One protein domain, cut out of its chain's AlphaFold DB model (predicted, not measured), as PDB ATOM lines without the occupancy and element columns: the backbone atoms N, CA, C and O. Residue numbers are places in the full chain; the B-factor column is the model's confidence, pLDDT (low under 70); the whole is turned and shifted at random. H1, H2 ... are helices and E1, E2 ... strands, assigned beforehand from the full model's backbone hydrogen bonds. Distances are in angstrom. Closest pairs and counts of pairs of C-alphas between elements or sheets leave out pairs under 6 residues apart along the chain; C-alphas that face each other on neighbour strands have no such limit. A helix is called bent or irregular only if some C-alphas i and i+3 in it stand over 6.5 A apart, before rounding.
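Overview. This is residues 70 to 229 of the 247 residues of an uncharacterized protein of Sulfobacillus benefaciens (UniProt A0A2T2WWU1). Picture a strongly twisted, curled sheet of four antiparallel strands, with H5 over one face along E1 and E4 and H4 over the opposite face near E1. Beside its E1 edge is a smaller antiparallel sheet of three short strands, E3, E6 and E5, with H3 at its E5 edge, while H6 lies on an arm away from both sheets and residues 169 to 175 stick out. The printed part has 160 residues with six named helices and seven named strands, in the order H1 H2 H3 E1 H4 E2 E3 H5 H6 E4 E5 E6 E7; the larger sheet runs E1, E4, E7, E2 and the smaller E3, E6, E5. The class is mixed, helices and strands, and the whole is compact, with a radius of gyration of the C-alphas of 16.6 A and spans of 50 by 39 by 30 A.

Arrangement. Start at the larger sheet, with E1, residues 107 to 114, an edge strand. Its antiparallel neighbour is E4, residues 182 to 189, at 159 degrees; look for N 110 and O 186, 3.0 A apart. Next comes E7, residues 217 to 228, antiparallel to E4 at 144 degrees, with N 183 and O 227 at 3.0 A. E7 bends by 65 degrees at residue 220: its residues 221 to 228 pair with E4, and 217 to 220 with the other edge strand, E2, residues 131 to 134, where N 132 and O 219 are 2.8 A apart. H5, residues 144 to 152, is on this sheet at a height of 6.8 A, over E1 and E4; its closest C-alphas to E1 are Ala 151 and Gly 111, 4.2 A. H4, residues 117 to 126, is on the opposite face at a height of 8.4 A, over E1 and along the strands, at 20 degrees to E1 on the local plane. In the smaller sheet, E3, residues 138 to 140, is the antiparallel neighbour of E6, residues 212 to 214, with N 138 and O 214 at 3.0 A. E5, residues 195 to 198, forms a hairpin with E6, with N 213 and O 197 at 2.9 A. The closest C-alphas of E1 and E3 are Arg 110 and Trp 140, 5.4 A. H3, residues 89 to 98, only grazes the smaller sheet, with C-alphas 96 and 197 the closest to E5 at 5.4 A; it is irregular, C-alphas 90 and 93 being 7.9 A apart. H1, residues 70 to 76, only grazes that sheet too, and is close but not clearly touching H2, residues 81 to 86, with C-alphas 74 and 83 the closest at 6.6 A. H6, residues 161 to 173, is on neither sheet and touches no helix. Every O i to N i+4 pair is within hydrogen-bond range in H1, H2, H4, H5 and H6; in H3, 4 of 6 are.

Along the chain. Find C-alpha 107 at (124.430, 185.494, 133.789); from there E1 runs 22.7 A to C-alpha 114. E4 covers 22.9 A and E7 29.1 A, ending at C-alpha 228 at (126.999, 162.457, 136.503). H6, 18.2 A long, begins at C-alpha 161 at (103.337, 167.071, 125.713). H3 covers 15.0 A, H4 14.1 A and H5 12.2 A.

Size, cuts and confidence. The two C-alphas farthest apart are those of Pro 90 and Asp 173, 50.6 A. The printed part has no cut, and its one long link is E5 to E6, residues 199 to 211. The mean pLDDT of the printed part is 75.2; look for values under 70 at residues 77 to 87, 152 to 181, 201 to 210 and 228 to 229.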
ATOM      1  N   TRP A  70     113.191 188.780 110.682       85.25
ATOM      2  CA  TRP A  70     114.430 188.040 110.882       85.25
ATOM      3  C   TRP A  70     114.407 187.233 112.185       85.25
ATOM      4  O   TRP A  70     114.678 186.033 112.146       85.25
ATOM      5  N   ILE A  71     114.044 187.844 113.320       83.00
ATOM      6  CA  ILE A  71     114.006 187.139 114.611       83.00
ATOM      7  C   ILE A  71     112.940 186.035 114.615       83.00
ATOM      8  O   ILE A  71     113.204 184.929 115.080       83.00
ATOM      9  N   ASN A  72     111.776 186.278 114.006       82.38
ATOM     10  CA  ASN A  72     110.737 185.265 113.838       82.38
ATOM     11  C   ASN A  72     111.233 184.083 112.989       82.38
ATOM     12  O   ASN A  72     111.057 182.921 113.357       82.38
ATOM     13  N   ALA A  73     111.924 184.367 111.881       78.31
ATOM     14  CA  ALA A  73     112.553 183.337 111.063       78.31
ATOM     15  C   ALA A  73     113.648 182.583 111.833       78.31
ATOM     16  O   ALA A  73     113.721 181.364 111.718       78.31
ATOM     17  N   TYR A  74     114.465 183.267 112.643       79.44
ATOM     18  CA  TYR A  74     115.479 182.635 113.490       79.44
ATOM     19  C   TYR A  74     114.840 181.635 114.464       79.44
ATOM     20  O   TYR A  74     115.231 180.466 114.465       79.44
ATOM     21  N   VAL A  75     113.817 182.059 115.214       75.62
ATOM     22  CA  VAL A  75     113.126 181.244 116.229       75.62
ATOM     23  C   VAL A  75     112.445 180.018 115.605       75.62
ATOM     24  O   VAL A  75     112.458 178.928 116.175       75.62
ATOM     25  N   HIS A  76     111.895 180.162 114.397       72.06
ATOM     26  CA  HIS A  76     111.274 179.057 113.661       72.06
ATOM     27  C   HIS A  76     112.252 178.254 112.787       72.06
ATOM     28  O   HIS A  76     111.885 177.200 112.264       72.06
ATOM     29  N   SER A  77     113.506 178.698 112.646       67.25
ATOM     30  CA  SER A  77     114.550 177.969 111.926       67.25
ATOM     31  C   SER A  77     115.114 176.850 112.805       67.25
ATOM     32  O   SER A  77     116.226 176.903 113.335       67.25
ATOM     33  N   THR A  78     114.351 175.767 112.940       53.09
ATOM     34  CA  THR A  78     114.841 174.545 113.590       53.09
ATOM     35  C   THR A  78     116.043 173.934 112.852       53.09
ATOM     36  O   THR A  78     116.782 173.161 113.456       53.09
ATOM     37  N   HIS A  79     116.303 174.305 111.583       45.62
ATOM     38  CA  HIS A  79     117.254 173.575 110.727       45.62
ATOM     39  C   HIS A  79     118.162 174.384 109.783       45.62
ATOM     40  O   HIS A  79     118.952 173.765 109.074       45.62
ATOM     41  N   SER A  80     118.134 175.724 109.740       49.66
ATOM     42  CA  SER A  80     119.019 176.457 108.810       49.66
ATOM     43  C   SER A  80     120.199 177.110 109.539       49.66
ATOM     44  O   SER A  80     120.090 178.210 110.084       49.66
ATOM     45  N   ALA A  81     121.354 176.441 109.522       56.91
ATOM     46  CA  ALA A  81     122.618 177.008 110.000       56.91
ATOM     47  C   ALA A  81     122.966 178.332 109.285       56.91
ATOM     48  O   ALA A  81     123.568 179.217 109.885       56.91
ATOM     49  N   ALA A  82     122.512 178.504 108.038       57.34
ATOM     50  CA  ALA A  82     122.762 179.689 107.220       57.34
ATOM     51  C   ALA A  82     122.195 180.990 107.827       57.34
ATOM     52  O   ALA A  82     122.919 181.986 107.903       57.34
ATOM     53  N   LEU A  83     120.949 180.984 108.330       60.28
ATOM     54  CA  LEU A  83     120.354 182.158 108.998       60.28
ATOM     55  C   LEU A  83     121.130 182.555 110.263       60.28
ATOM     56  O   LEU A  83     121.313 183.745 110.519       60.28
ATOM     57  N   ARG A  84     121.649 181.567 111.007       61.06
ATOM     58  CA  ARG A  84     122.453 181.781 112.227       61.06
ATOM     59  C   ARG A  84     123.867 182.298 111.946       61.06
ATOM     60  O   ARG A  84     124.521 182.813 112.847       61.06
ATOM     61  N   GLN A  85     124.365 182.155 110.719       60.16
ATOM     62  CA  GLN A  85     125.754 182.486 110.396       60.16
ATOM     63  C   GLN A  85     125.943 183.906 109.852       60.16
ATOM     64  O   GLN A  85     127.009 184.477 110.063       60.16
ATOM     65  N   THR A  86     124.963 184.501 109.155       59.88
ATOM     66  CA  THR A  86     125.249 185.745 108.398       59.88
ATOM     67  C   THR A  86     124.114 186.770 108.268       59.88
ATOM     68  O   THR A  86     124.384 187.900 107.868       59.88
ATOM     69  N   GLY A  87     122.867 186.450 108.633       69.31
ATOM     70  CA  GLY A  87     121.707 187.272 108.245       69.31
ATOM     71  C   GLY A  87     121.370 188.491 109.119       69.31
ATOM     72  O   GLY A  87     120.553 189.305 108.704       69.31
ATOM     73  N   PHE A  88     121.958 188.628 110.313       75.25
ATOM     74  CA  PHE A  88     121.493 189.595 111.324       75.25
ATOM     75  C   PHE A  88     122.276 190.909 111.378       75.25
ATOM     76  O   PHE A  88     121.830 191.844 112.035       75.25
ATOM     77  N   ARG A  89     123.447 190.995 110.729       82.69
ATOM     78  CA  ARG A  89     124.355 192.153 110.861       82.69
ATOM     79  C   ARG A  89     123.679 193.513 110.628       82.69
ATOM     80  O   ARG A  89     123.931 194.403 111.431       82.69
ATOM     81  N   PRO A  90     122.811 193.689 109.610       86.44
ATOM     82  CA  PRO A  90     122.123 194.965 109.395       86.44
ATOM     83  C   PRO A  90     121.135 195.344 110.508       86.44
ATOM     84  O   PRO A  90     120.699 196.487 110.565       86.44
ATOM     85  N   TYR A  91     120.762 194.390 111.365       87.94
ATOM     86  CA  TYR A  91     119.701 194.524 112.359       87.94
ATOM     87  C   TYR A  91     120.210 194.535 113.803       87.94
ATOM     88  O   TYR A  91     119.384 194.620 114.703       87.94
ATOM     89  N   ILE A  92     121.527 194.441 114.047       88.44
ATOM     90  CA  ILE A  92     122.089 194.335 115.409       88.44
ATOM     91  C   ILE A  92     121.587 195.474 116.297       88.44
ATOM     92  O   ILE A  92     120.939 195.209 117.306       88.44
ATOM     93  N   ASP A  93     121.821 196.722 115.891       90.31
ATOM     94  CA  ASP A  93     121.478 197.890 116.709       90.31
ATOM     95  C   ASP A  93     119.961 198.000 116.932       90.31
ATOM     96  O   ASP A  93     119.509 198.351 118.022       90.31
ATOM     97  N   LEU A  94     119.160 197.644 115.919       92.12
ATOM     98  CA  LEU A  94     117.696 197.650 115.997       92.12
ATOM     99  C   LEU A  94     117.179 196.586 116.974       92.12
ATOM    100  O   LEU A  94     116.335 196.881 117.820       92.12
ATOM    101  N   LEU A  95     117.711 195.363 116.895       89.81
ATOM    102  CA  LEU A  95     117.343 194.254 117.776       89.81
ATOM    103  C   LEU A  95     117.784 194.513 119.218       89.81
ATOM    104  O   LEU A  95     116.992 194.291 120.131       89.81
ATOM    105  N   GLN A  96     118.991 195.044 119.427       90.62
ATOM    106  CA  GLN A  96     119.486 195.408 120.756       90.62
ATOM    107  C   GLN A  96     118.683 196.553 121.377       90.62
ATOM    108  O   GLN A  96     118.429 196.535 122.580       90.62
ATOM    109  N   ALA A  97     118.251 197.534 120.579       90.75
ATOM    110  CA  ALA A  97     117.404 198.622 121.061       90.75
ATOM    111  C   ALA A  97     115.986 198.146 121.410       90.75
ATOM    112  O   ALA A  97     115.408 198.592 122.402       90.75
ATOM    113  N   LYS A  98     115.418 197.244 120.601       89.19
ATOM    114  CA  LYS A  98     114.039 196.763 120.756       89.19
ATOM    115  C   LYS A  98     113.892 195.677 121.821       89.19
ATOM    116  O   LYS A  98     112.886 195.641 122.526       89.19
ATOM    117  N   TYR A  99     114.896 194.817 121.947       88.62
ATOM    118  CA  TYR A  99     114.932 193.674 122.857       88.62
ATOM    119  C   TYR A  99     116.231 193.685 123.679       88.62
ATOM    120  O   TYR A  99     117.047 192.762 123.563       88.62
ATOM    121  N   PRO A 100     116.466 194.732 124.490       90.44
ATOM    122  CA  PRO A 100     117.708 194.867 125.234       90.44
ATOM    123  C   PRO A 100     117.836 193.766 126.285       90.44
ATOM    124  O   PRO A 100     116.859 193.389 126.935       90.44
ATOM    125  N   LEU A 101     119.068 193.304 126.509       90.19
ATOM    126  CA  LEU A 101     119.367 192.460 127.660       90.19
ATOM    127  C   LEU A 101     119.061 193.234 128.945       90.19
ATOM    128  O   LEU A 101     119.623 194.308 129.182       90.19
ATOM    129  N   LEU A 102     118.176 192.686 129.774       86.81
ATOM    130  CA  LEU A 102     117.778 193.359 131.002       86.81
ATOM    131  C   LEU A 102     118.944 193.423 132.007       86.81
ATOM    132  O   LEU A 102     119.737 192.480 132.080       86.81
ATOM    133  N   PRO A 103     119.069 194.501 132.807       85.00
ATOM    134  CA  PRO A 103     120.201 194.689 133.722       85.00
ATOM    135  C   PRO A 103     120.406 193.555 134.734       85.00
ATOM    136  O   PRO A 103     121.536 193.335 135.183       85.00
ATOM    137  N   GLU A 104     119.334 192.851 135.099       86.00
ATOM    138  CA  GLU A 104     119.355 191.683 135.982       86.00
ATOM    139  C   GLU A 104     119.932 190.413 135.323       86.00
ATOM    140  O   GLU A 104     120.422 189.525 136.019       86.00
ATOM    141  N   HIS A 105     119.940 190.322 133.991       86.69
ATOM    142  CA  HIS A 105     120.332 189.133 133.229       86.69
ATOM    143  C   HIS A 105     121.832 189.110 132.888       86.69
ATOM    144  O   HIS A 105     122.229 188.911 131.742       86.69
ATOM    145  N   ARG A 106     122.700 189.305 133.889       82.62
ATOM    146  CA  ARG A 106     124.168 189.302 133.690       82.62
ATOM    147  C   ARG A 106     124.764 187.912 133.480       82.62
ATOM    148  O   ARG A 106     125.858 187.790 132.925       82.62
ATOM    149  N   HIS A 107     124.051 186.888 133.943       91.50
ATOM    150  CA  HIS A 107     124.430 185.494 133.789       91.50
ATOM    151  C   HIS A 107     123.412 184.772 132.919       91.50
ATOM    152  O   HIS A 107     122.213 184.795 133.200       91.50
ATOM    153  N   LEU A 108     123.911 184.131 131.868       94.31
ATOM    154  CA  LEU A 108     123.123 183.299 130.970       94.31
ATOM    155  C   LEU A 108     123.544 181.845 131.122       94.31
ATOM    156  O   LEU A 108     124.707 181.550 131.380       94.31
ATOM    157  N   PHE A 109     122.609 180.929 130.930       92.56
ATOM    158  CA  PHE A 109     122.802 179.507 131.149       92.56
ATOM    159  C   PHE A 109     122.527 178.708 129.884       92.56
ATOM    160  O   PHE A 109     121.639 179.043 129.095       92.56
ATOM    161  N   ARG A 110     123.269 177.616 129.710       89.44
ATOM    162  CA  ARG A 110     123.024 176.649 128.641       89.44
ATOM    163  C   ARG A 110     123.302 175.232 129.109       89.44
ATOM    164  O   ARG A 110     124.349 174.950 129.690       89.44
ATOM    165  N   GLY A 111     122.337 174.355 128.852       86.12
ATOM    166  CA  GLY A 111     122.455 172.927 129.098       86.12
ATOM    167  C   GLY A 111     123.090 172.217 127.911       86.12
ATOM    168  O   GLY A 111     122.670 172.413 126.772       86.12
ATOM    169  N   PHE A 112     124.073 171.372 128.189       83.69
ATOM    170  CA  PHE A 112     124.697 170.463 127.241       83.69
ATOM    171  C   PHE A 112     124.515 169.032 127.731       83.69
ATOM    172  O   PHE A 112     124.588 168.762 128.931       83.69
ATOM    173  N   ASN A 113     124.288 168.117 126.797       80.06
ATOM    174  CA  ASN A 113     124.172 166.696 127.078       80.06
ATOM    175  C   ASN A 113     125.226 165.938 126.265       80.06
ATOM    176  O   ASN A 113     125.400 166.202 125.074       80.06
ATOM    177  N   PHE A 114     125.939 165.022 126.918       76.81
ATOM    178  CA  PHE A 114     127.023 164.248 126.324       76.81
ATOM    179  C   PHE A 114     126.707 162.764 126.397       76.81
ATOM    180  O   PHE A 114     126.498 162.210 127.479       76.81
ATOM    181  N   SER A 115     126.741 162.100 125.242       72.00
ATOM    182  CA  SER A 115     126.431 160.675 125.129       72.00
ATOM    183  C   SER A 115     127.456 159.773 125.825       72.00
ATOM    184  O   SER A 115     127.085 158.719 126.338       72.00
ATOM    185  N   THR A 116     128.724 160.195 125.896       75.94
ATOM    186  CA  THR A 116     129.838 159.425 126.470       75.94
ATOM    187  C   THR A 116     130.703 160.267 127.409       75.94
ATOM    188  O   THR A 116     130.755 161.493 127.307       75.94
ATOM    189  N   GLU A 117     131.438 159.591 128.295       80.12
ATOM    190  CA  GLU A 117     132.466 160.214 129.139       80.12
ATOM    191  C   GLU A 117     133.566 160.880 128.313       80.12
ATOM    192  O   GLU A 117     133.964 162.002 128.604       80.12
ATOM    193  N   SER A 118     134.004 160.240 127.227       82.38
ATOM    194  CA  SER A 118     135.022 160.801 126.338       82.38
ATOM    195  C   SER A 118     134.584 162.117 125.688       82.38
ATOM    196  O   SER A 118     135.392 163.039 125.588       82.38
ATOM    197  N   ALA A 119     133.314 162.233 125.282       82.50
ATOM    198  CA  ALA A 119     132.769 163.461 124.708       82.50
ATOM    199  C   ALA A 119     132.709 164.587 125.748       82.50
ATOM    200  O   ALA A 119     133.070 165.724 125.444       82.50
ATOM    201  N   PHE A 120     132.310 164.262 126.980       84.94
ATOM    202  CA  PHE A 120     132.351 165.206 128.094       84.94
ATOM    203  C   PHE A 120     133.782 165.663 128.400       84.94
ATOM    204  O   PHE A 120     134.028 166.864 128.463       84.94
ATOM    205  N   SER A 121     134.737 164.741 128.533       84.62
ATOM    206  CA  SER A 121     136.132 165.075 128.842       84.62
ATOM    207  C   SER A 121     136.775 165.934 127.753       84.62
ATOM    208  O   SER A 121     137.486 166.885 128.069       84.62
ATOM    209  N   ALA A 122     136.487 165.659 126.476       88.00
ATOM    210  CA  ALA A 122     136.945 166.494 125.366       88.00
ATOM    211  C   ALA A 122     136.364 167.915 125.442       88.00
ATOM    212  O   ALA A 122     137.085 168.892 125.245       88.00
ATOM    213  N   PHE A 123     135.078 168.041 125.777       87.81
ATOM    214  CA  PHE A 123     134.437 169.336 125.983       87.81
ATOM    215  C   PHE A 123     135.018 170.087 127.188       87.81
ATOM    216  O   PHE A 123     135.366 171.259 127.062       87.81
ATOM    217  N   ALA A 124     135.185 169.421 128.332       84.50
ATOM    218  CA  ALA A 124     135.768 170.020 129.529       84.50
ATOM    219  C   ALA A 124     137.200 170.512 129.263       84.50
ATOM    220  O   ALA A 124     137.543 171.625 129.649       84.50
ATOM    221  N   ALA A 125     138.000 169.736 128.524       85.31
ATOM    222  CA  ALA A 125     139.325 170.160 128.080       85.31
ATOM    223  C   ALA A 125     139.272 171.347 127.101       85.31
ATOM    224  O   ALA A 125     140.116 172.236 127.183       85.31
ATOM    225  N   SER A 126     138.276 171.403 126.206       84.50
ATOM    226  CA  SER A 126     138.124 172.525 125.264       84.50
ATOM    227  C   SER A 126     137.747 173.847 125.929       84.50
ATOM    228  O   SER A 126     138.029 174.899 125.364       84.50
ATOM    229  N   LEU A 127     137.150 173.811 127.126       84.19
ATOM    230  CA  LEU A 127     136.849 175.026 127.884       84.19
ATOM    231  C   LEU A 127     138.106 175.684 128.465       84.19
ATOM    232  O   LEU A 127     138.022 176.841 128.873       84.19
ATOM    233  N   GLY A 128     139.253 174.987 128.478       74.19
ATOM    234  CA  GLY A 128     140.563 175.537 128.829       74.19
ATOM    235  C   GLY A 128     140.526 176.433 130.069       74.19
ATOM    236  O   GLY A 128     140.205 175.986 131.168       74.19
ATOM    237  N   GLU A 129     140.810 177.721 129.876       80.25
ATOM    238  CA  GLU A 129     140.805 178.775 130.901       80.25
ATOM    239  C   GLU A 129     139.398 179.283 131.275       80.25
ATOM    240  O   GLU A 129     139.231 180.461 131.582       80.25
ATOM    241  N   ASN A 130     138.377 178.421 131.264       89.25
ATOM    242  CA  ASN A 130     136.983 178.798 131.526       89.25
ATOM    243  C   ASN A 130     136.410 179.752 130.458       89.25
ATOM    244  O   ASN A 130     135.761 180.757 130.756       89.25
ATOM    245  N   VAL A 131     136.654 179.426 129.187       91.38
ATOM    246  CA  VAL A 131     136.264 180.241 128.032       91.38
ATOM    247  C   VAL A 131     135.412 179.435 127.052       91.38
ATOM    248  O   VAL A 131     135.713 178.288 126.734       91.38
ATOM    249  N   TYR A 132     134.347 180.056 126.545       90.06
ATOM    250  CA  TYR A 132     133.518 179.535 125.463       90.06
ATOM    251  C   TYR A 132     133.651 180.423 124.229       90.06
ATOM    252  O   TYR A 132     133.330 181.612 124.272       90.06
ATOM    253  N   GLU A 133     134.100 179.841 123.123       90.75
ATOM    254  CA  GLU A 133     134.199 180.518 121.833       90.75
ATOM    255  C   GLU A 133     133.077 180.060 120.899       90.75
ATOM    256  O   GLU A 133     132.778 178.869 120.774       90.75
ATOM    257  N   THR A 134     132.449 181.013 120.212       87.62
ATOM    258  CA  THR A 134     131.460 180.714 119.180       87.62
ATOM    259  C   THR A 134     131.580 181.654 117.988       87.62
ATOM    260  O   THR A 134     131.679 182.870 118.131       87.62
ATOM    261  N   SER A 135     131.548 181.084 116.784       86.00
ATOM    262  CA  SER A 135     131.636 181.816 115.514       86.00
ATOM    263  C   SER A 135     130.269 182.187 114.924       86.00
ATOM    264  O   SER A 135     130.198 182.844 113.885       86.00
ATOM    265  N   SER A 136     129.174 181.789 115.575       83.56
ATOM    266  CA  SER A 136     127.794 182.031 115.137       83.56
ATOM    267  C   SER A 136     126.940 182.536 116.291       83.56
ATOM    268  O   SER A 136     127.314 182.361 117.448       83.56
ATOM    269  N   VAL A 137     125.762 183.100 116.001       84.50
ATOM    270  CA  VAL A 137     124.828 183.421 117.087       84.50
ATOM    271  C   VAL A 137     124.394 182.155 117.819       84.50
ATOM    272  O   VAL A 137     124.205 181.098 117.205       84.50
ATOM    273  N   THR A 138     124.246 182.252 119.136       84.50
ATOM    274  CA  THR A 138     123.877 181.111 119.977       84.50
ATOM    275  C   THR A 138     122.718 181.428 120.904       84.50
ATOM    276  O   THR A 138     122.584 182.540 121.402       84.50
ATOM    277  N   SER A 139     121.898 180.408 121.136       86.00
ATOM    278  CA  SER A 139     120.759 180.440 122.045       86.00
ATOM    279  C   SER A 139     121.190 180.130 123.474       86.00
ATOM    280  O   SER A 139     121.859 179.116 123.708       86.00
ATOM    281  N   TRP A 140     120.801 180.986 124.413       90.50
ATOM    282  CA  TRP A 140     121.003 180.829 125.853       90.50
ATOM    283  C   TRP A 140     119.717 181.173 126.607       90.50
ATOM    284  O   TRP A 140     118.780 181.727 126.040       90.50
ATOM    285  N   THR A 141     119.645 180.858 127.899       88.94
ATOM    286  CA  THR A 141     118.485 181.194 128.736       88.94
ATOM    287  C   THR A 141     118.908 181.903 130.015       88.94
ATOM    288  O   THR A 141     120.017 181.719 130.500       88.94
ATOM    289  N   THR A 142     118.025 182.710 130.591       88.81
ATOM    290  CA  THR A 142     118.253 183.373 131.886       88.81
ATOM    291  C   THR A 142     117.892 182.475 133.074       88.81
ATOM    292  O   THR A 142     118.148 182.831 134.220       88.81
ATOM    293  N   ASP A 143     117.329 181.291 132.811       87.00
ATOM    294  CA  ASP A 143     116.863 180.338 133.818       87.00
ATOM    295  C   ASP A 143     117.781 179.104 133.896       87.00
ATOM    296  O   ASP A 143     117.753 178.209 133.043       87.00
ATOM    297  N   ALA A 144     118.565 179.023 134.973       85.38
ATOM    298  CA  ALA A 144     119.441 177.886 135.253       85.38
ATOM    299  C   ALA A 144     118.676 176.559 135.408       85.38
ATOM    300  O   ALA A 144     119.181 175.504 135.018       85.38
ATOM    301  N   SER A 145     117.446 176.591 135.929       81.75
ATOM    302  CA  SER A 145     116.613 175.392 136.072       81.75
ATOM    303  C   SER A 145     116.194 174.865 134.706       81.75
ATOM    304  O   SER A 145     116.240 173.656 134.469       81.75
ATOM    305  N   ARG A 146     115.843 175.758 133.773       77.94
ATOM    306  CA  ARG A 146     115.552 175.381 132.385       77.94
ATOM    307  C   ARG A 146     116.791 174.813 131.700       77.94
ATOM    308  O   ARG A 146     116.709 173.736 131.115       77.94
ATOM    309  N   ALA A 147     117.954 175.450 131.845       81.94
ATOM    310  CA  ALA A 147     119.211 174.906 131.327       81.94
ATOM    311  C   ALA A 147     119.534 173.514 131.910       81.94
ATOM    312  O   ALA A 147     119.945 172.612 131.181       81.94
ATOM    313  N   ALA A 148     119.280 173.294 133.203       78.75
ATOM    314  CA  ALA A 148     119.437 171.987 133.832       78.75
ATOM    315  C   ALA A 148     118.475 170.933 133.259       78.75
ATOM    316  O   ALA A 148     118.859 169.772 133.125       78.75
ATOM    317  N   GLN A 149     117.249 171.314 132.885       73.00
ATOM    318  CA  GLN A 149     116.321 170.406 132.205       73.00
ATOM    319  C   GLN A 149     116.874 169.955 130.845       73.00
ATOM    320  O   GLN A 149     116.860 168.758 130.581       73.00
ATOM    321  N   PHE A 150     117.431 170.868 130.041       71.94
ATOM    322  CA  PHE A 150     118.120 170.528 128.784       71.94
ATOM    323  C   PHE A 150     119.365 169.654 128.994       71.94
ATOM    324  O   PHE A 150     119.632 168.739 128.222       71.94
ATOM    325  N   ALA A 151     120.149 169.919 130.040       74.94
ATOM    326  CA  ALA A 151     121.339 169.123 130.334       74.94
ATOM    327  C   ALA A 151     120.983 167.675 130.727       74.94
ATOM    328  O   ALA A 151     121.708 166.739 130.391       74.94
ATOM    329  N   ARG A 152     119.863 167.485 131.436       67.62
ATOM    330  CA  ARG A 152     119.392 166.171 131.913       67.62
ATOM    331  C   ARG A 152     118.566 165.402 130.882       67.62
ATOM    332  O   ARG A 152     118.535 164.176 130.935       67.62
ATOM    333  N   PHE A 153     117.877 166.106 129.990       60.88
ATOM    334  CA  PHE A 153     116.950 165.537 129.020       60.88
ATOM    335  C   PHE A 153     117.133 166.226 127.670       60.88
ATOM    336  O   PHE A 153     117.187 167.451 127.623       60.88
ATOM    337  N   MET A 154     117.094 165.481 126.560       47.78
ATOM    338  CA  MET A 154     116.775 166.116 125.280       47.78
ATOM    339  C   MET A 154     115.372 166.732 125.385       47.78
ATOM    340  O   MET A 154     114.357 166.045 125.501       47.78
ATOM    341  N   LEU A 155     115.333 168.052 125.416       45.09
ATOM    342  CA  LEU A 155     114.154 168.900 125.497       45.09
ATOM    343  C   LEU A 155     114.327 170.008 124.447       45.09
ATOM    344  O   LEU A 155     115.452 170.256 124.034       45.09
ATOM    345  N   PRO A 156     113.261 170.715 124.059       44.09
ATOM    346  CA  PRO A 156     112.208 170.338 123.129       44.09
ATOM    347  C   PRO A 156     112.573 170.605 121.651       44.09
ATOM    348  O   PRO A 156     112.962 171.699 121.260       44.09
ATOM    349  N   GLY A 157     112.294 169.634 120.787       36.19
ATOM    350  CA  GLY A 157     112.033 169.891 119.371       36.19
ATOM    351  C   GLY A 157     110.646 169.361 119.027       36.19
ATOM    352  O   GLY A 157     110.479 168.158 118.904       36.19
ATOM    353  N   GLY A 158     109.635 170.226 118.930       37.88
ATOM    354  CA  GLY A 158     108.379 169.951 118.207       37.88
ATOM    355  C   GLY A 158     107.384 168.891 118.728       37.88
ATOM    356  O   GLY A 158     106.292 168.813 118.173       37.88
ATOM    357  N   HIS A 159     107.677 168.095 119.762       37.97
ATOM    358  CA  HIS A 159     106.757 167.024 120.191       37.97
ATOM    359  C   HIS A 159     105.634 167.502 121.148       37.97
ATOM    360  O   HIS A 159     105.916 168.174 122.146       37.97
ATOM    361  N   PRO A 160     104.357 167.121 120.919       47.50
ATOM    362  CA  PRO A 160     103.251 167.378 121.846       47.50
ATOM    363  C   PRO A 160     103.488 166.761 123.235       47.50
ATOM    364  O   PRO A 160     103.935 165.620 123.351       47.50
ATOM    365  N   LYS A 161     103.114 167.480 124.307       49.09
ATOM    366  CA  LYS A 161     103.337 167.071 125.713       49.09
ATOM    367  C   LYS A 161     102.865 165.643 126.043       49.09
ATOM    368  O   LYS A 161     103.530 164.960 126.814       49.09
ATOM    369  N   GLY A 162     101.744 165.199 125.469       50.47
ATOM    370  CA  GLY A 162     101.172 163.868 125.721       50.47
ATOM    371  C   GLY A 162     102.008 162.720 125.148       50.47
ATOM    372  O   GLY A 162     102.284 161.757 125.857       50.47
ATOM    373  N   LEU A 163     102.486 162.863 123.908       47.94
ATOM    374  CA  LEU A 163     103.377 161.889 123.265       47.94
ATOM    375  C   LEU A 163     104.712 161.793 123.998       47.94
ATOM    376  O   LEU A 163     105.237 160.708 124.185       47.94
ATOM    377  N   ARG A 164     105.212 162.917 124.512       55.53
ATOM    378  CA  ARG A 164     106.443 162.947 125.296       55.53
ATOM    379  C   ARG A 164     106.318 162.232 126.639       55.53
ATOM    380  O   ARG A 164     107.238 161.530 127.033       55.53
ATOM    381  N   ALA A 165     105.214 162.420 127.361       55.44
ATOM    382  CA  ALA A 165     104.986 161.685 128.605       55.44
ATOM    383  C   ALA A 165     104.951 160.171 128.344       55.44
ATOM    384  O   ALA A 165     105.514 159.406 129.120       55.44
ATOM    385  N   GLN A 166     104.364 159.764 127.216       56.44
ATOM    386  CA  GLN A 166     104.334 158.375 126.764       56.44
ATOM    387  C   GLN A 166     105.702 157.876 126.287       56.44
ATOM    388  O   GLN A 166     106.054 156.753 126.602       56.44
ATOM    389  N   GLU A 167     106.498 158.681 125.582       48.59
ATOM    390  CA  GLU A 167     107.858 158.320 125.163       48.59
ATOM    391  C   GLU A 167     108.813 158.231 126.351       48.59
ATOM    392  O   GLU A 167     109.584 157.285 126.425       48.59
ATOM    393  N   ILE A 168     108.724 159.155 127.311       54.62
ATOM    394  CA  ILE A 168     109.477 159.094 128.568       54.62
ATOM    395  C   ILE A 168     109.066 157.850 129.359       54.62
ATOM    396  O   ILE A 168     109.940 157.103 129.782       54.62
ATOM    397  N   ALA A 169     107.764 157.596 129.528       54.00
ATOM    398  CA  ALA A 169     107.272 156.404 130.221       54.00
ATOM    399  C   ALA A 169     107.703 155.113 129.510       54.00
ATOM    400  O   ALA A 169     108.271 154.231 130.139       54.00
ATOM    401  N   ARG A 170     107.548 155.044 128.184       49.22
ATOM    402  CA  ARG A 170     107.983 153.918 127.354       49.22
ATOM    403  C   ARG A 170     109.491 153.696 127.436       49.22
ATOM    404  O   ARG A 170     109.921 152.564 127.560       49.22
ATOM    405  N   MET A 171     110.301 154.750 127.403       48.91
ATOM    406  CA  MET A 171     111.760 154.646 127.535       48.91
ATOM    407  C   MET A 171     112.187 154.202 128.936       48.91
ATOM    408  O   MET A 171     113.154 153.454 129.066       48.91
ATOM    409  N   ILE A 172     111.461 154.634 129.972       48.38
ATOM    410  CA  ILE A 172     111.631 154.152 131.348       48.38
ATOM    411  C   ILE A 172     111.299 152.655 131.426       48.38
ATOM    412  O   ILE A 172     112.097 151.890 131.967       48.38
ATOM    413  N   ASP A 173     110.177 152.233 130.842       49.59
ATOM    414  CA  ASP A 173     109.707 150.843 130.845       49.59
ATOM    415  C   ASP A 173     110.609 149.915 130.012       49.59
ATOM    416  O   ASP A 173     110.904 148.792 130.417       49.59
ATOM    417  N   GLU A 174     111.111 150.394 128.871       44.06
ATOM    418  CA  GLU A 174     112.013 149.664 127.970       44.06
ATOM    419  C   GLU A 174     113.472 149.636 128.474       44.06
ATOM    420  O   GLU A 174     114.337 149.064 127.811       44.06
ATOM    421  N   GLN A 175     113.778 150.273 129.616       46.41
ATOM    422  CA  GLN A 175     115.152 150.554 130.068       46.41
ATOM    423  C   GLN A 175     116.026 151.184 128.965       46.41
ATOM    424  O   GLN A 175     117.254 151.046 128.950       46.41
ATOM    425  N   ALA A 176     115.394 151.882 128.021       40.66
ATOM    426  CA  ALA A 176     116.065 152.518 126.908       40.66
ATOM    427  C   ALA A 176     116.839 153.739 127.426       40.66
ATOM    428  O   ALA A 176     116.352 154.528 128.238       40.66
ATOM    429  N   ASN A 177     118.086 153.896 126.976       45.12
ATOM    430  CA  ASN A 177     118.979 154.943 127.468       45.12
ATOM    431  C   ASN A 177     118.392 156.340 127.207       45.12
ATOM    432  O   ASN A 177     118.275 156.761 126.059       45.12
ATOM    433  N   MET A 178     118.144 157.105 128.274       48.72
ATOM    434  CA  MET A 178     117.673 158.501 128.235       48.72
ATOM    435  C   MET A 178     118.704 159.525 127.696       48.72
ATOM    436  O   MET A 178     118.587 160.721 127.940       48.72
ATOM    437  N   THR A 179     119.658 159.079 126.874       52.81
ATOM    438  CA  THR A 179     120.456 159.869 125.911       52.81
ATOM    439  C   THR A 179     121.758 160.556 126.348       52.81
ATOM    440  O   THR A 179     122.331 161.256 125.526       52.81
ATOM    441  N   GLY A 180     122.348 160.255 127.517       54.06
ATOM    442  CA  GLY A 180     123.788 160.511 127.709       54.06
ATOM    443  C   GLY A 180     124.416 160.117 129.049       54.06
ATOM    444  O   GLY A 180     123.712 159.790 130.002       54.06
ATOM    445  N   ALA A 181     125.753 160.093 129.106       61.44
ATOM    446  CA  ALA A 181     126.553 159.777 130.294       61.44
ATOM    447  C   ALA A 181     126.711 160.983 131.243       61.44
ATOM    448  O   ALA A 181     126.781 160.794 132.460       61.44
ATOM    449  N   PHE A 182     126.722 162.207 130.694       70.06
ATOM    450  CA  PHE A 182     126.914 163.454 131.440       70.06
ATOM    451  C   PHE A 182     125.964 164.550 130.949       70.06
ATOM    452  O   PHE A 182     125.760 164.716 129.747       70.06
ATOM    453  N   GLY A 183     125.432 165.338 131.880       78.94
ATOM    454  CA  GLY A 183     124.779 166.617 131.599       78.94
ATOM    455  C   GLY A 183     125.576 167.758 132.220       78.94
ATOM    456  O   GLY A 183     126.013 167.641 133.360       78.94
ATOM    457  N   VAL A 184     125.763 168.865 131.510       83.56
ATOM    458  CA  VAL A 184     126.505 170.032 132.007       83.56
ATOM    459  C   VAL A 184     125.666 171.286 131.839       83.56
ATOM    460  O   VAL A 184     125.080 171.505 130.783       83.56
ATOM    461  N   VAL A 185     125.625 172.127 132.867       88.44
ATOM    462  CA  VAL A 185     125.098 173.491 132.766       88.44
ATOM    463  C   VAL A 185     126.278 174.444 132.776       88.44
ATOM    464  O   VAL A 185     127.001 174.513 133.770       88.44
ATOM    465  N   LEU A 186     126.461 175.178 131.682       93.06
ATOM    466  CA  LEU A 186     127.369 176.317 131.651       93.06
ATOM    467  C   LEU A 186     126.637 177.576 132.095       93.06
ATOM    468  O   LEU A 186     125.499 177.798 131.677       93.06
ATOM    469  N   ALA A 187     127.311 178.397 132.891       94.56
ATOM    470  CA  ALA A 187     126.949 179.782 133.144       94.56
ATOM    471  C   ALA A 187     127.935 180.687 132.404       94.56
ATOM    472  O   ALA A 187     129.139 180.468 132.460       94.56
ATOM    473  N   MET A 188     127.435 181.705 131.721       95.31
ATOM    474  CA  MET A 188     128.212 182.668 130.956       95.31
ATOM    475  C   MET A 188     127.998 184.060 131.533       95.31
ATOM    476  O   MET A 188     126.862 184.442 131.806       95.31
ATOM    477  N   SER A 189     129.077 184.824 131.693       92.56
ATOM    478  CA  SER A 189     128.979 186.251 132.013       92.56
ATOM    479  C   SER A 189     128.956 187.057 130.721       92.56
ATOM    480  O   SER A 189     129.840 186.894 129.881       92.56
ATOM    481  N   VAL A 190     127.954 187.920 130.554       92.81
ATOM    482  CA  VAL A 190     127.735 188.655 129.302       92.81
ATOM    483  C   VAL A 190     127.486 190.139 129.563       92.81
ATOM    484  O   VAL A 190     126.832 190.518 130.536       92.81
ATOM    485  N   GLN A 191     128.013 190.999 128.693       91.38
ATOM    486  CA  GLN A 191     127.672 192.421 128.661       91.38
ATOM    487  C   GLN A 191     126.505 192.675 127.696       91.38
ATOM    488  O   GLN A 191     126.389 191.962 126.698       91.38
ATOM    489  N   PRO A 192     125.688 193.726 127.904       89.00
ATOM    490  CA  PRO A 192     124.549 194.022 127.030       89.00
ATOM    491  C   PRO A 192     124.906 194.098 125.539       89.00
ATOM    492  O   PRO A 192     124.203 193.531 124.713       89.00
ATOM    493  N   VAL A 193     126.049 194.705 125.202       89.94
ATOM    494  CA  VAL A 193     126.529 194.840 123.812       89.94
ATOM    495  C   VAL A 193     126.898 193.508 123.149       89.94
ATOM    496  O   VAL A 193     127.041 193.450 121.932       89.94
ATOM    497  N   GLN A 194     127.065 192.440 123.932       91.38
ATOM    498  CA  GLN A 194     127.430 191.108 123.449       91.38
ATOM    499  C   GLN A 194     126.213 190.186 123.253       91.38
ATOM    500  O   GLN A 194     126.367 189.072 122.744       91.38
ATOM    501  N   ALA A 195     125.014 190.627 123.645       90.62
ATOM    502  CA  ALA A 195     123.752 189.949 123.372       90.62
ATOM    503  C   ALA A 195     123.080 190.588 122.151       90.62
ATOM    504  O   ALA A 195     123.024 191.808 122.048       90.62
ATOM    505  N   LEU A 196     122.566 189.781 121.224       88.81
ATOM    506  CA  LEU A 196     121.810 190.266 120.070       88.81
ATOM    507  C   LEU A 196     120.410 190.731 120.487       88.81
ATOM    508  O   LEU A 196     119.983 191.813 120.098       88.81
ATOM    509  N   CYS A 197     119.703 189.911 121.264       88.19
ATOM    510  CA  CYS A 197     118.381 190.242 121.788       88.19
ATOM    511  C   CYS A 197     117.981 189.331 122.954       88.19
ATOM    512  O   CYS A 197     118.292 188.137 122.961       88.19
ATOM    513  N   ASP A 198     117.221 189.883 123.895       88.38
ATOM    514  CA  ASP A 198     116.531 189.151 124.955       88.38
ATOM    515  C   ASP A 198     115.034 189.049 124.618       88.38
ATOM    516  O   ASP A 198     114.264 189.995 124.789       88.38
ATOM    517  N   ILE A 199     114.614 187.883 124.121       80.19
ATOM    518  CA  ILE A 199     113.216 187.610 123.760       80.19
ATOM    519  C   ILE A 199     112.484 186.820 124.851       80.19
ATOM    520  O   ILE A 199     111.362 186.354 124.640       80.19
ATOM    521  N   SER A 200     113.077 186.718 126.048       74.44
ATOM    522  CA  SER A 200     112.561 185.920 127.164       74.44
ATOM    523  C   SER A 200     111.137 186.280 127.584       74.44
ATOM    524  O   SER A 200     110.356 185.397 127.949       74.44
ATOM    525  N   LYS A 201     110.815 187.577 127.526       68.81
ATOM    526  CA  LYS A 201     109.524 188.161 127.912       68.81
ATOM    527  C   LYS A 201     108.662 188.548 126.707       68.81
ATOM    528  O   LYS A 201     107.446 188.622 126.844       68.81
ATOM    529  N   ALA A 202     109.277 188.768 125.544       64.88
ATOM    530  CA  ALA A 202     108.619 189.333 124.367       64.88
ATOM    531  C   ALA A 202     107.716 188.342 123.609       64.88
ATOM    532  O   ALA A 202     106.884 188.787 122.825       64.88
ATOM    533  N   ARG A 203     107.860 187.023 123.842       64.00
ATOM    534  CA  ARG A 203     107.063 185.962 123.187       64.00
ATOM    535  C   ARG A 203     107.001 186.143 121.664       64.00
ATOM    536  O   ARG A 203     105.930 186.287 121.086       64.00
ATOM    537  N   VAL A 204     108.167 186.177 121.021       68.69
ATOM    538  CA  VAL A 204     108.257 186.251 119.557       68.69
ATOM    539  C   VAL A 204     107.804 184.913 118.962       68.69
ATOM    540  O   VAL A 204     108.440 183.879 119.167       68.69
ATOM    541  N   GLY A 205     106.688 184.934 118.232       61.66
ATOM    542  CA  GLY A 205     106.072 183.752 117.633       61.66
ATOM    543  C   GLY A 205     105.422 182.817 118.663       61.66
ATOM    544  O   GLY A 205     105.063 183.209 119.770       61.66
ATOM    545  N   GLY A 206     105.256 181.545 118.295       52.62
ATOM    546  CA  GLY A 206     104.713 180.498 119.176       52.62
ATOM    547  C   GLY A 206     105.749 179.845 120.102       52.62
ATOM    548  O   GLY A 206     105.483 178.781 120.665       52.62
ATOM    549  N   PHE A 207     106.951 180.414 120.210       55.78
ATOM    550  CA  PHE A 207     108.048 179.803 120.949       55.78
ATOM    551  C   PHE A 207     107.857 180.004 122.449       55.78
ATOM    552  O   PHE A 207     107.834 181.120 122.964       55.78
ATOM    553  N   THR A 208     107.674 178.896 123.162       50.66
ATOM    554  CA  THR A 208     107.381 178.910 124.600       50.66
ATOM    555  C   THR A 208     108.613 179.155 125.463       50.66
ATOM    556  O   THR A 208     108.484 179.268 126.684       50.66
ATOM    557  N   GLU A 209     109.804 179.165 124.867       57.88
ATOM    558  CA  GLU A 209     111.047 179.220 125.620       57.88
ATOM    559  C   GLU A 209     111.596 180.636 125.704       57.88
ATOM    560  O   GLU A 209     111.652 181.391 124.739       57.88
ATOM    561  N   SER A 210     112.015 180.978 126.915       67.81
ATOM    562  CA  SER A 210     112.700 182.222 127.206       67.81
ATOM    563  C   SER A 210     114.144 182.126 126.724       67.81
ATOM    564  O   SER A 210     114.960 181.458 127.368       67.81
ATOM    565  N   GLU A 211     114.427 182.780 125.602       81.69
ATOM    566  CA  GLU A 211     115.722 182.768 124.928       81.69
ATOM    567  C   GLU A 211     116.388 184.150 124.962       81.69
ATOM    568  O   GLU A 211     115.748 185.187 124.778       81.69
ATOM    569  N   VAL A 212     117.701 184.134 125.164       89.31
ATOM    570  CA  VAL A 212     118.612 185.239 124.889       89.31
ATOM    571  C   VAL A 212     119.546 184.792 123.775       89.31
ATOM    572  O   VAL A 212     120.222 183.768 123.897       89.31
ATOM    573  N   ILE A 213     119.588 185.560 122.689       89.19
ATOM    574  CA  ILE A 213     120.489 185.296 121.571       89.19
ATOM    575  C   ILE A 213     121.785 186.054 121.809       89.19
ATOM    576  O   ILE A 213     121.785 187.266 122.011       89.19
ATOM    577  N   VAL A 214     122.899 185.339 121.758       90.56
ATOM    578  CA  VAL A 214     124.245 185.854 122.006       90.56
ATOM    579  C   VAL A 214     124.994 185.957 120.682       90.56
ATOM    580  O   VAL A 214     124.845 185.089 119.817       90.56
ATOM    581  N   LEU A 215     125.768 187.030 120.509       90.44
ATOM    582  CA  LEU A 215     126.574 187.269 119.311       90.44
ATOM    583  C   LEU A 215     127.748 186.270 119.194       90.44
ATOM    584  O   LEU A 215     128.088 185.588 120.157       90.44
ATOM    585  N   PRO A 216     128.385 186.150 118.016       89.88
ATOM    586  CA  PRO A 216     129.686 185.496 117.905       89.88
ATOM    587  C   PRO A 216     130.734 186.195 118.777       89.88
ATOM    588  O   PRO A 216     130.783 187.426 118.822       89.88
ATOM    589  N   GLY A 217     131.605 185.424 119.420       91.31
ATOM    590  CA  GLY A 217     132.638 185.968 120.289       91.31
ATOM    591  C   GLY A 217     133.252 184.939 121.227       91.31
ATOM    592  O   GLY A 217     133.033 183.733 121.105       91.31
ATOM    593  N   VAL A 218     134.023 185.462 122.174       93.25
ATOM    594  CA  VAL A 218     134.731 184.709 123.208       93.25
ATOM    595  C   VAL A 218     134.197 185.159 124.562       93.25
ATOM    596  O   VAL A 218     134.195 186.355 124.864       93.25
ATOM    597  N   TYR A 219     133.724 184.208 125.359       93.88
ATOM    598  CA  TYR A 219     132.953 184.481 126.563       93.88
ATOM    599  C   TYR A 219     133.545 183.787 127.790       93.88
ATOM    600  O   TYR A 219     133.818 182.587 127.723       93.88
ATOM    601  N   PRO A 220     133.677 184.488 128.930       94.50
ATOM    602  CA  PRO A 220     133.955 183.841 130.204       94.50
ATOM    603  C   PRO A 220     132.773 182.957 130.608       94.50
ATOM    604  O   PRO A 220     131.633 183.433 130.707       94.50
ATOM    605  N   VAL A 221     133.045 181.683 130.870       94.56
ATOM    606  CA  VAL A 221     132.043 180.706 131.303       94.56
ATOM    607  C   VAL A 221     132.517 179.928 132.509       94.56
ATOM    608  O   VAL A 221     133.701 179.726 132.698       94.56
ATOM    609  N   THR A 222     131.603 179.419 133.314       91.44
ATOM    610  CA  THR A 222     131.918 178.460 134.368       91.44
ATOM    611  C   THR A 222     130.984 177.270 134.267       91.44
ATOM    612  O   THR A 222     129.842 177.377 133.805       91.44
ATOM    613  N   ILE A 223     131.463 176.105 134.699       87.19
ATOM    614  CA  ILE A 223     130.586 174.955 134.882       87.19
ATOM    615  C   ILE A 223     129.770 175.201 136.151       87.19
ATOM    616  O   ILE A 223     130.289 175.135 137.261       87.19
ATOM    617  N   HIS A 224     128.484 175.489 135.975       86.12
ATOM    618  CA  HIS A 224     127.558 175.734 137.074       86.12
ATOM    619  C   HIS A 224     127.129 174.422 137.739       86.12
ATOM    620  O   HIS A 224     127.112 174.309 138.961       86.12
ATOM    621  N   HIS A 225     126.796 173.410 136.933       81.25
ATOM    622  CA  HIS A 225     126.421 172.080 137.418       81.25
ATOM    623  C   HIS A 225     126.904 170.978 136.479       81.25
ATOM    624  O   HIS A 225     126.865 171.131 135.257       81.25
ATOM    625  N   ILE A 226     127.266 169.833 137.064       79.75
ATOM    626  CA  ILE A 226     127.521 168.580 136.352       79.75
ATOM    627  C   ILE A 226     126.568 167.522 136.900       79.75
ATOM    628  O   ILE A 226     126.521 167.258 138.100       79.75
ATOM    629  N   PHE A 227     125.825 166.890 136.007       75.25
ATOM    630  CA  PHE A 227     125.008 165.723 136.285       75.25
ATOM    631  C   PHE A 227     125.775 164.491 135.815       75.25
ATOM    632  O   PHE A 227     125.881 164.243 134.613       75.25
ATOM    633  N   VAL A 228     126.319 163.731 136.766       69.25
ATOM    634  CA  VAL A 228     126.999 162.457 136.503       69.25
ATOM    635  C   VAL A 228     126.023 161.319 136.768       69.25
ATOM    636  O   VAL A 228     125.433 161.238 137.850       69.25
ATOM    637  N   ARG A 229     125.852 160.418 135.799       63.06
ATOM    638  CA  ARG A 229     125.066 159.201 136.021       63.06
ATOM    639  C   ARG A 229     125.824 158.258 136.962       63.06
ATOM    640  O   ARG A 229     126.986 157.945 136.722       63.06
TER     641      ARG A 229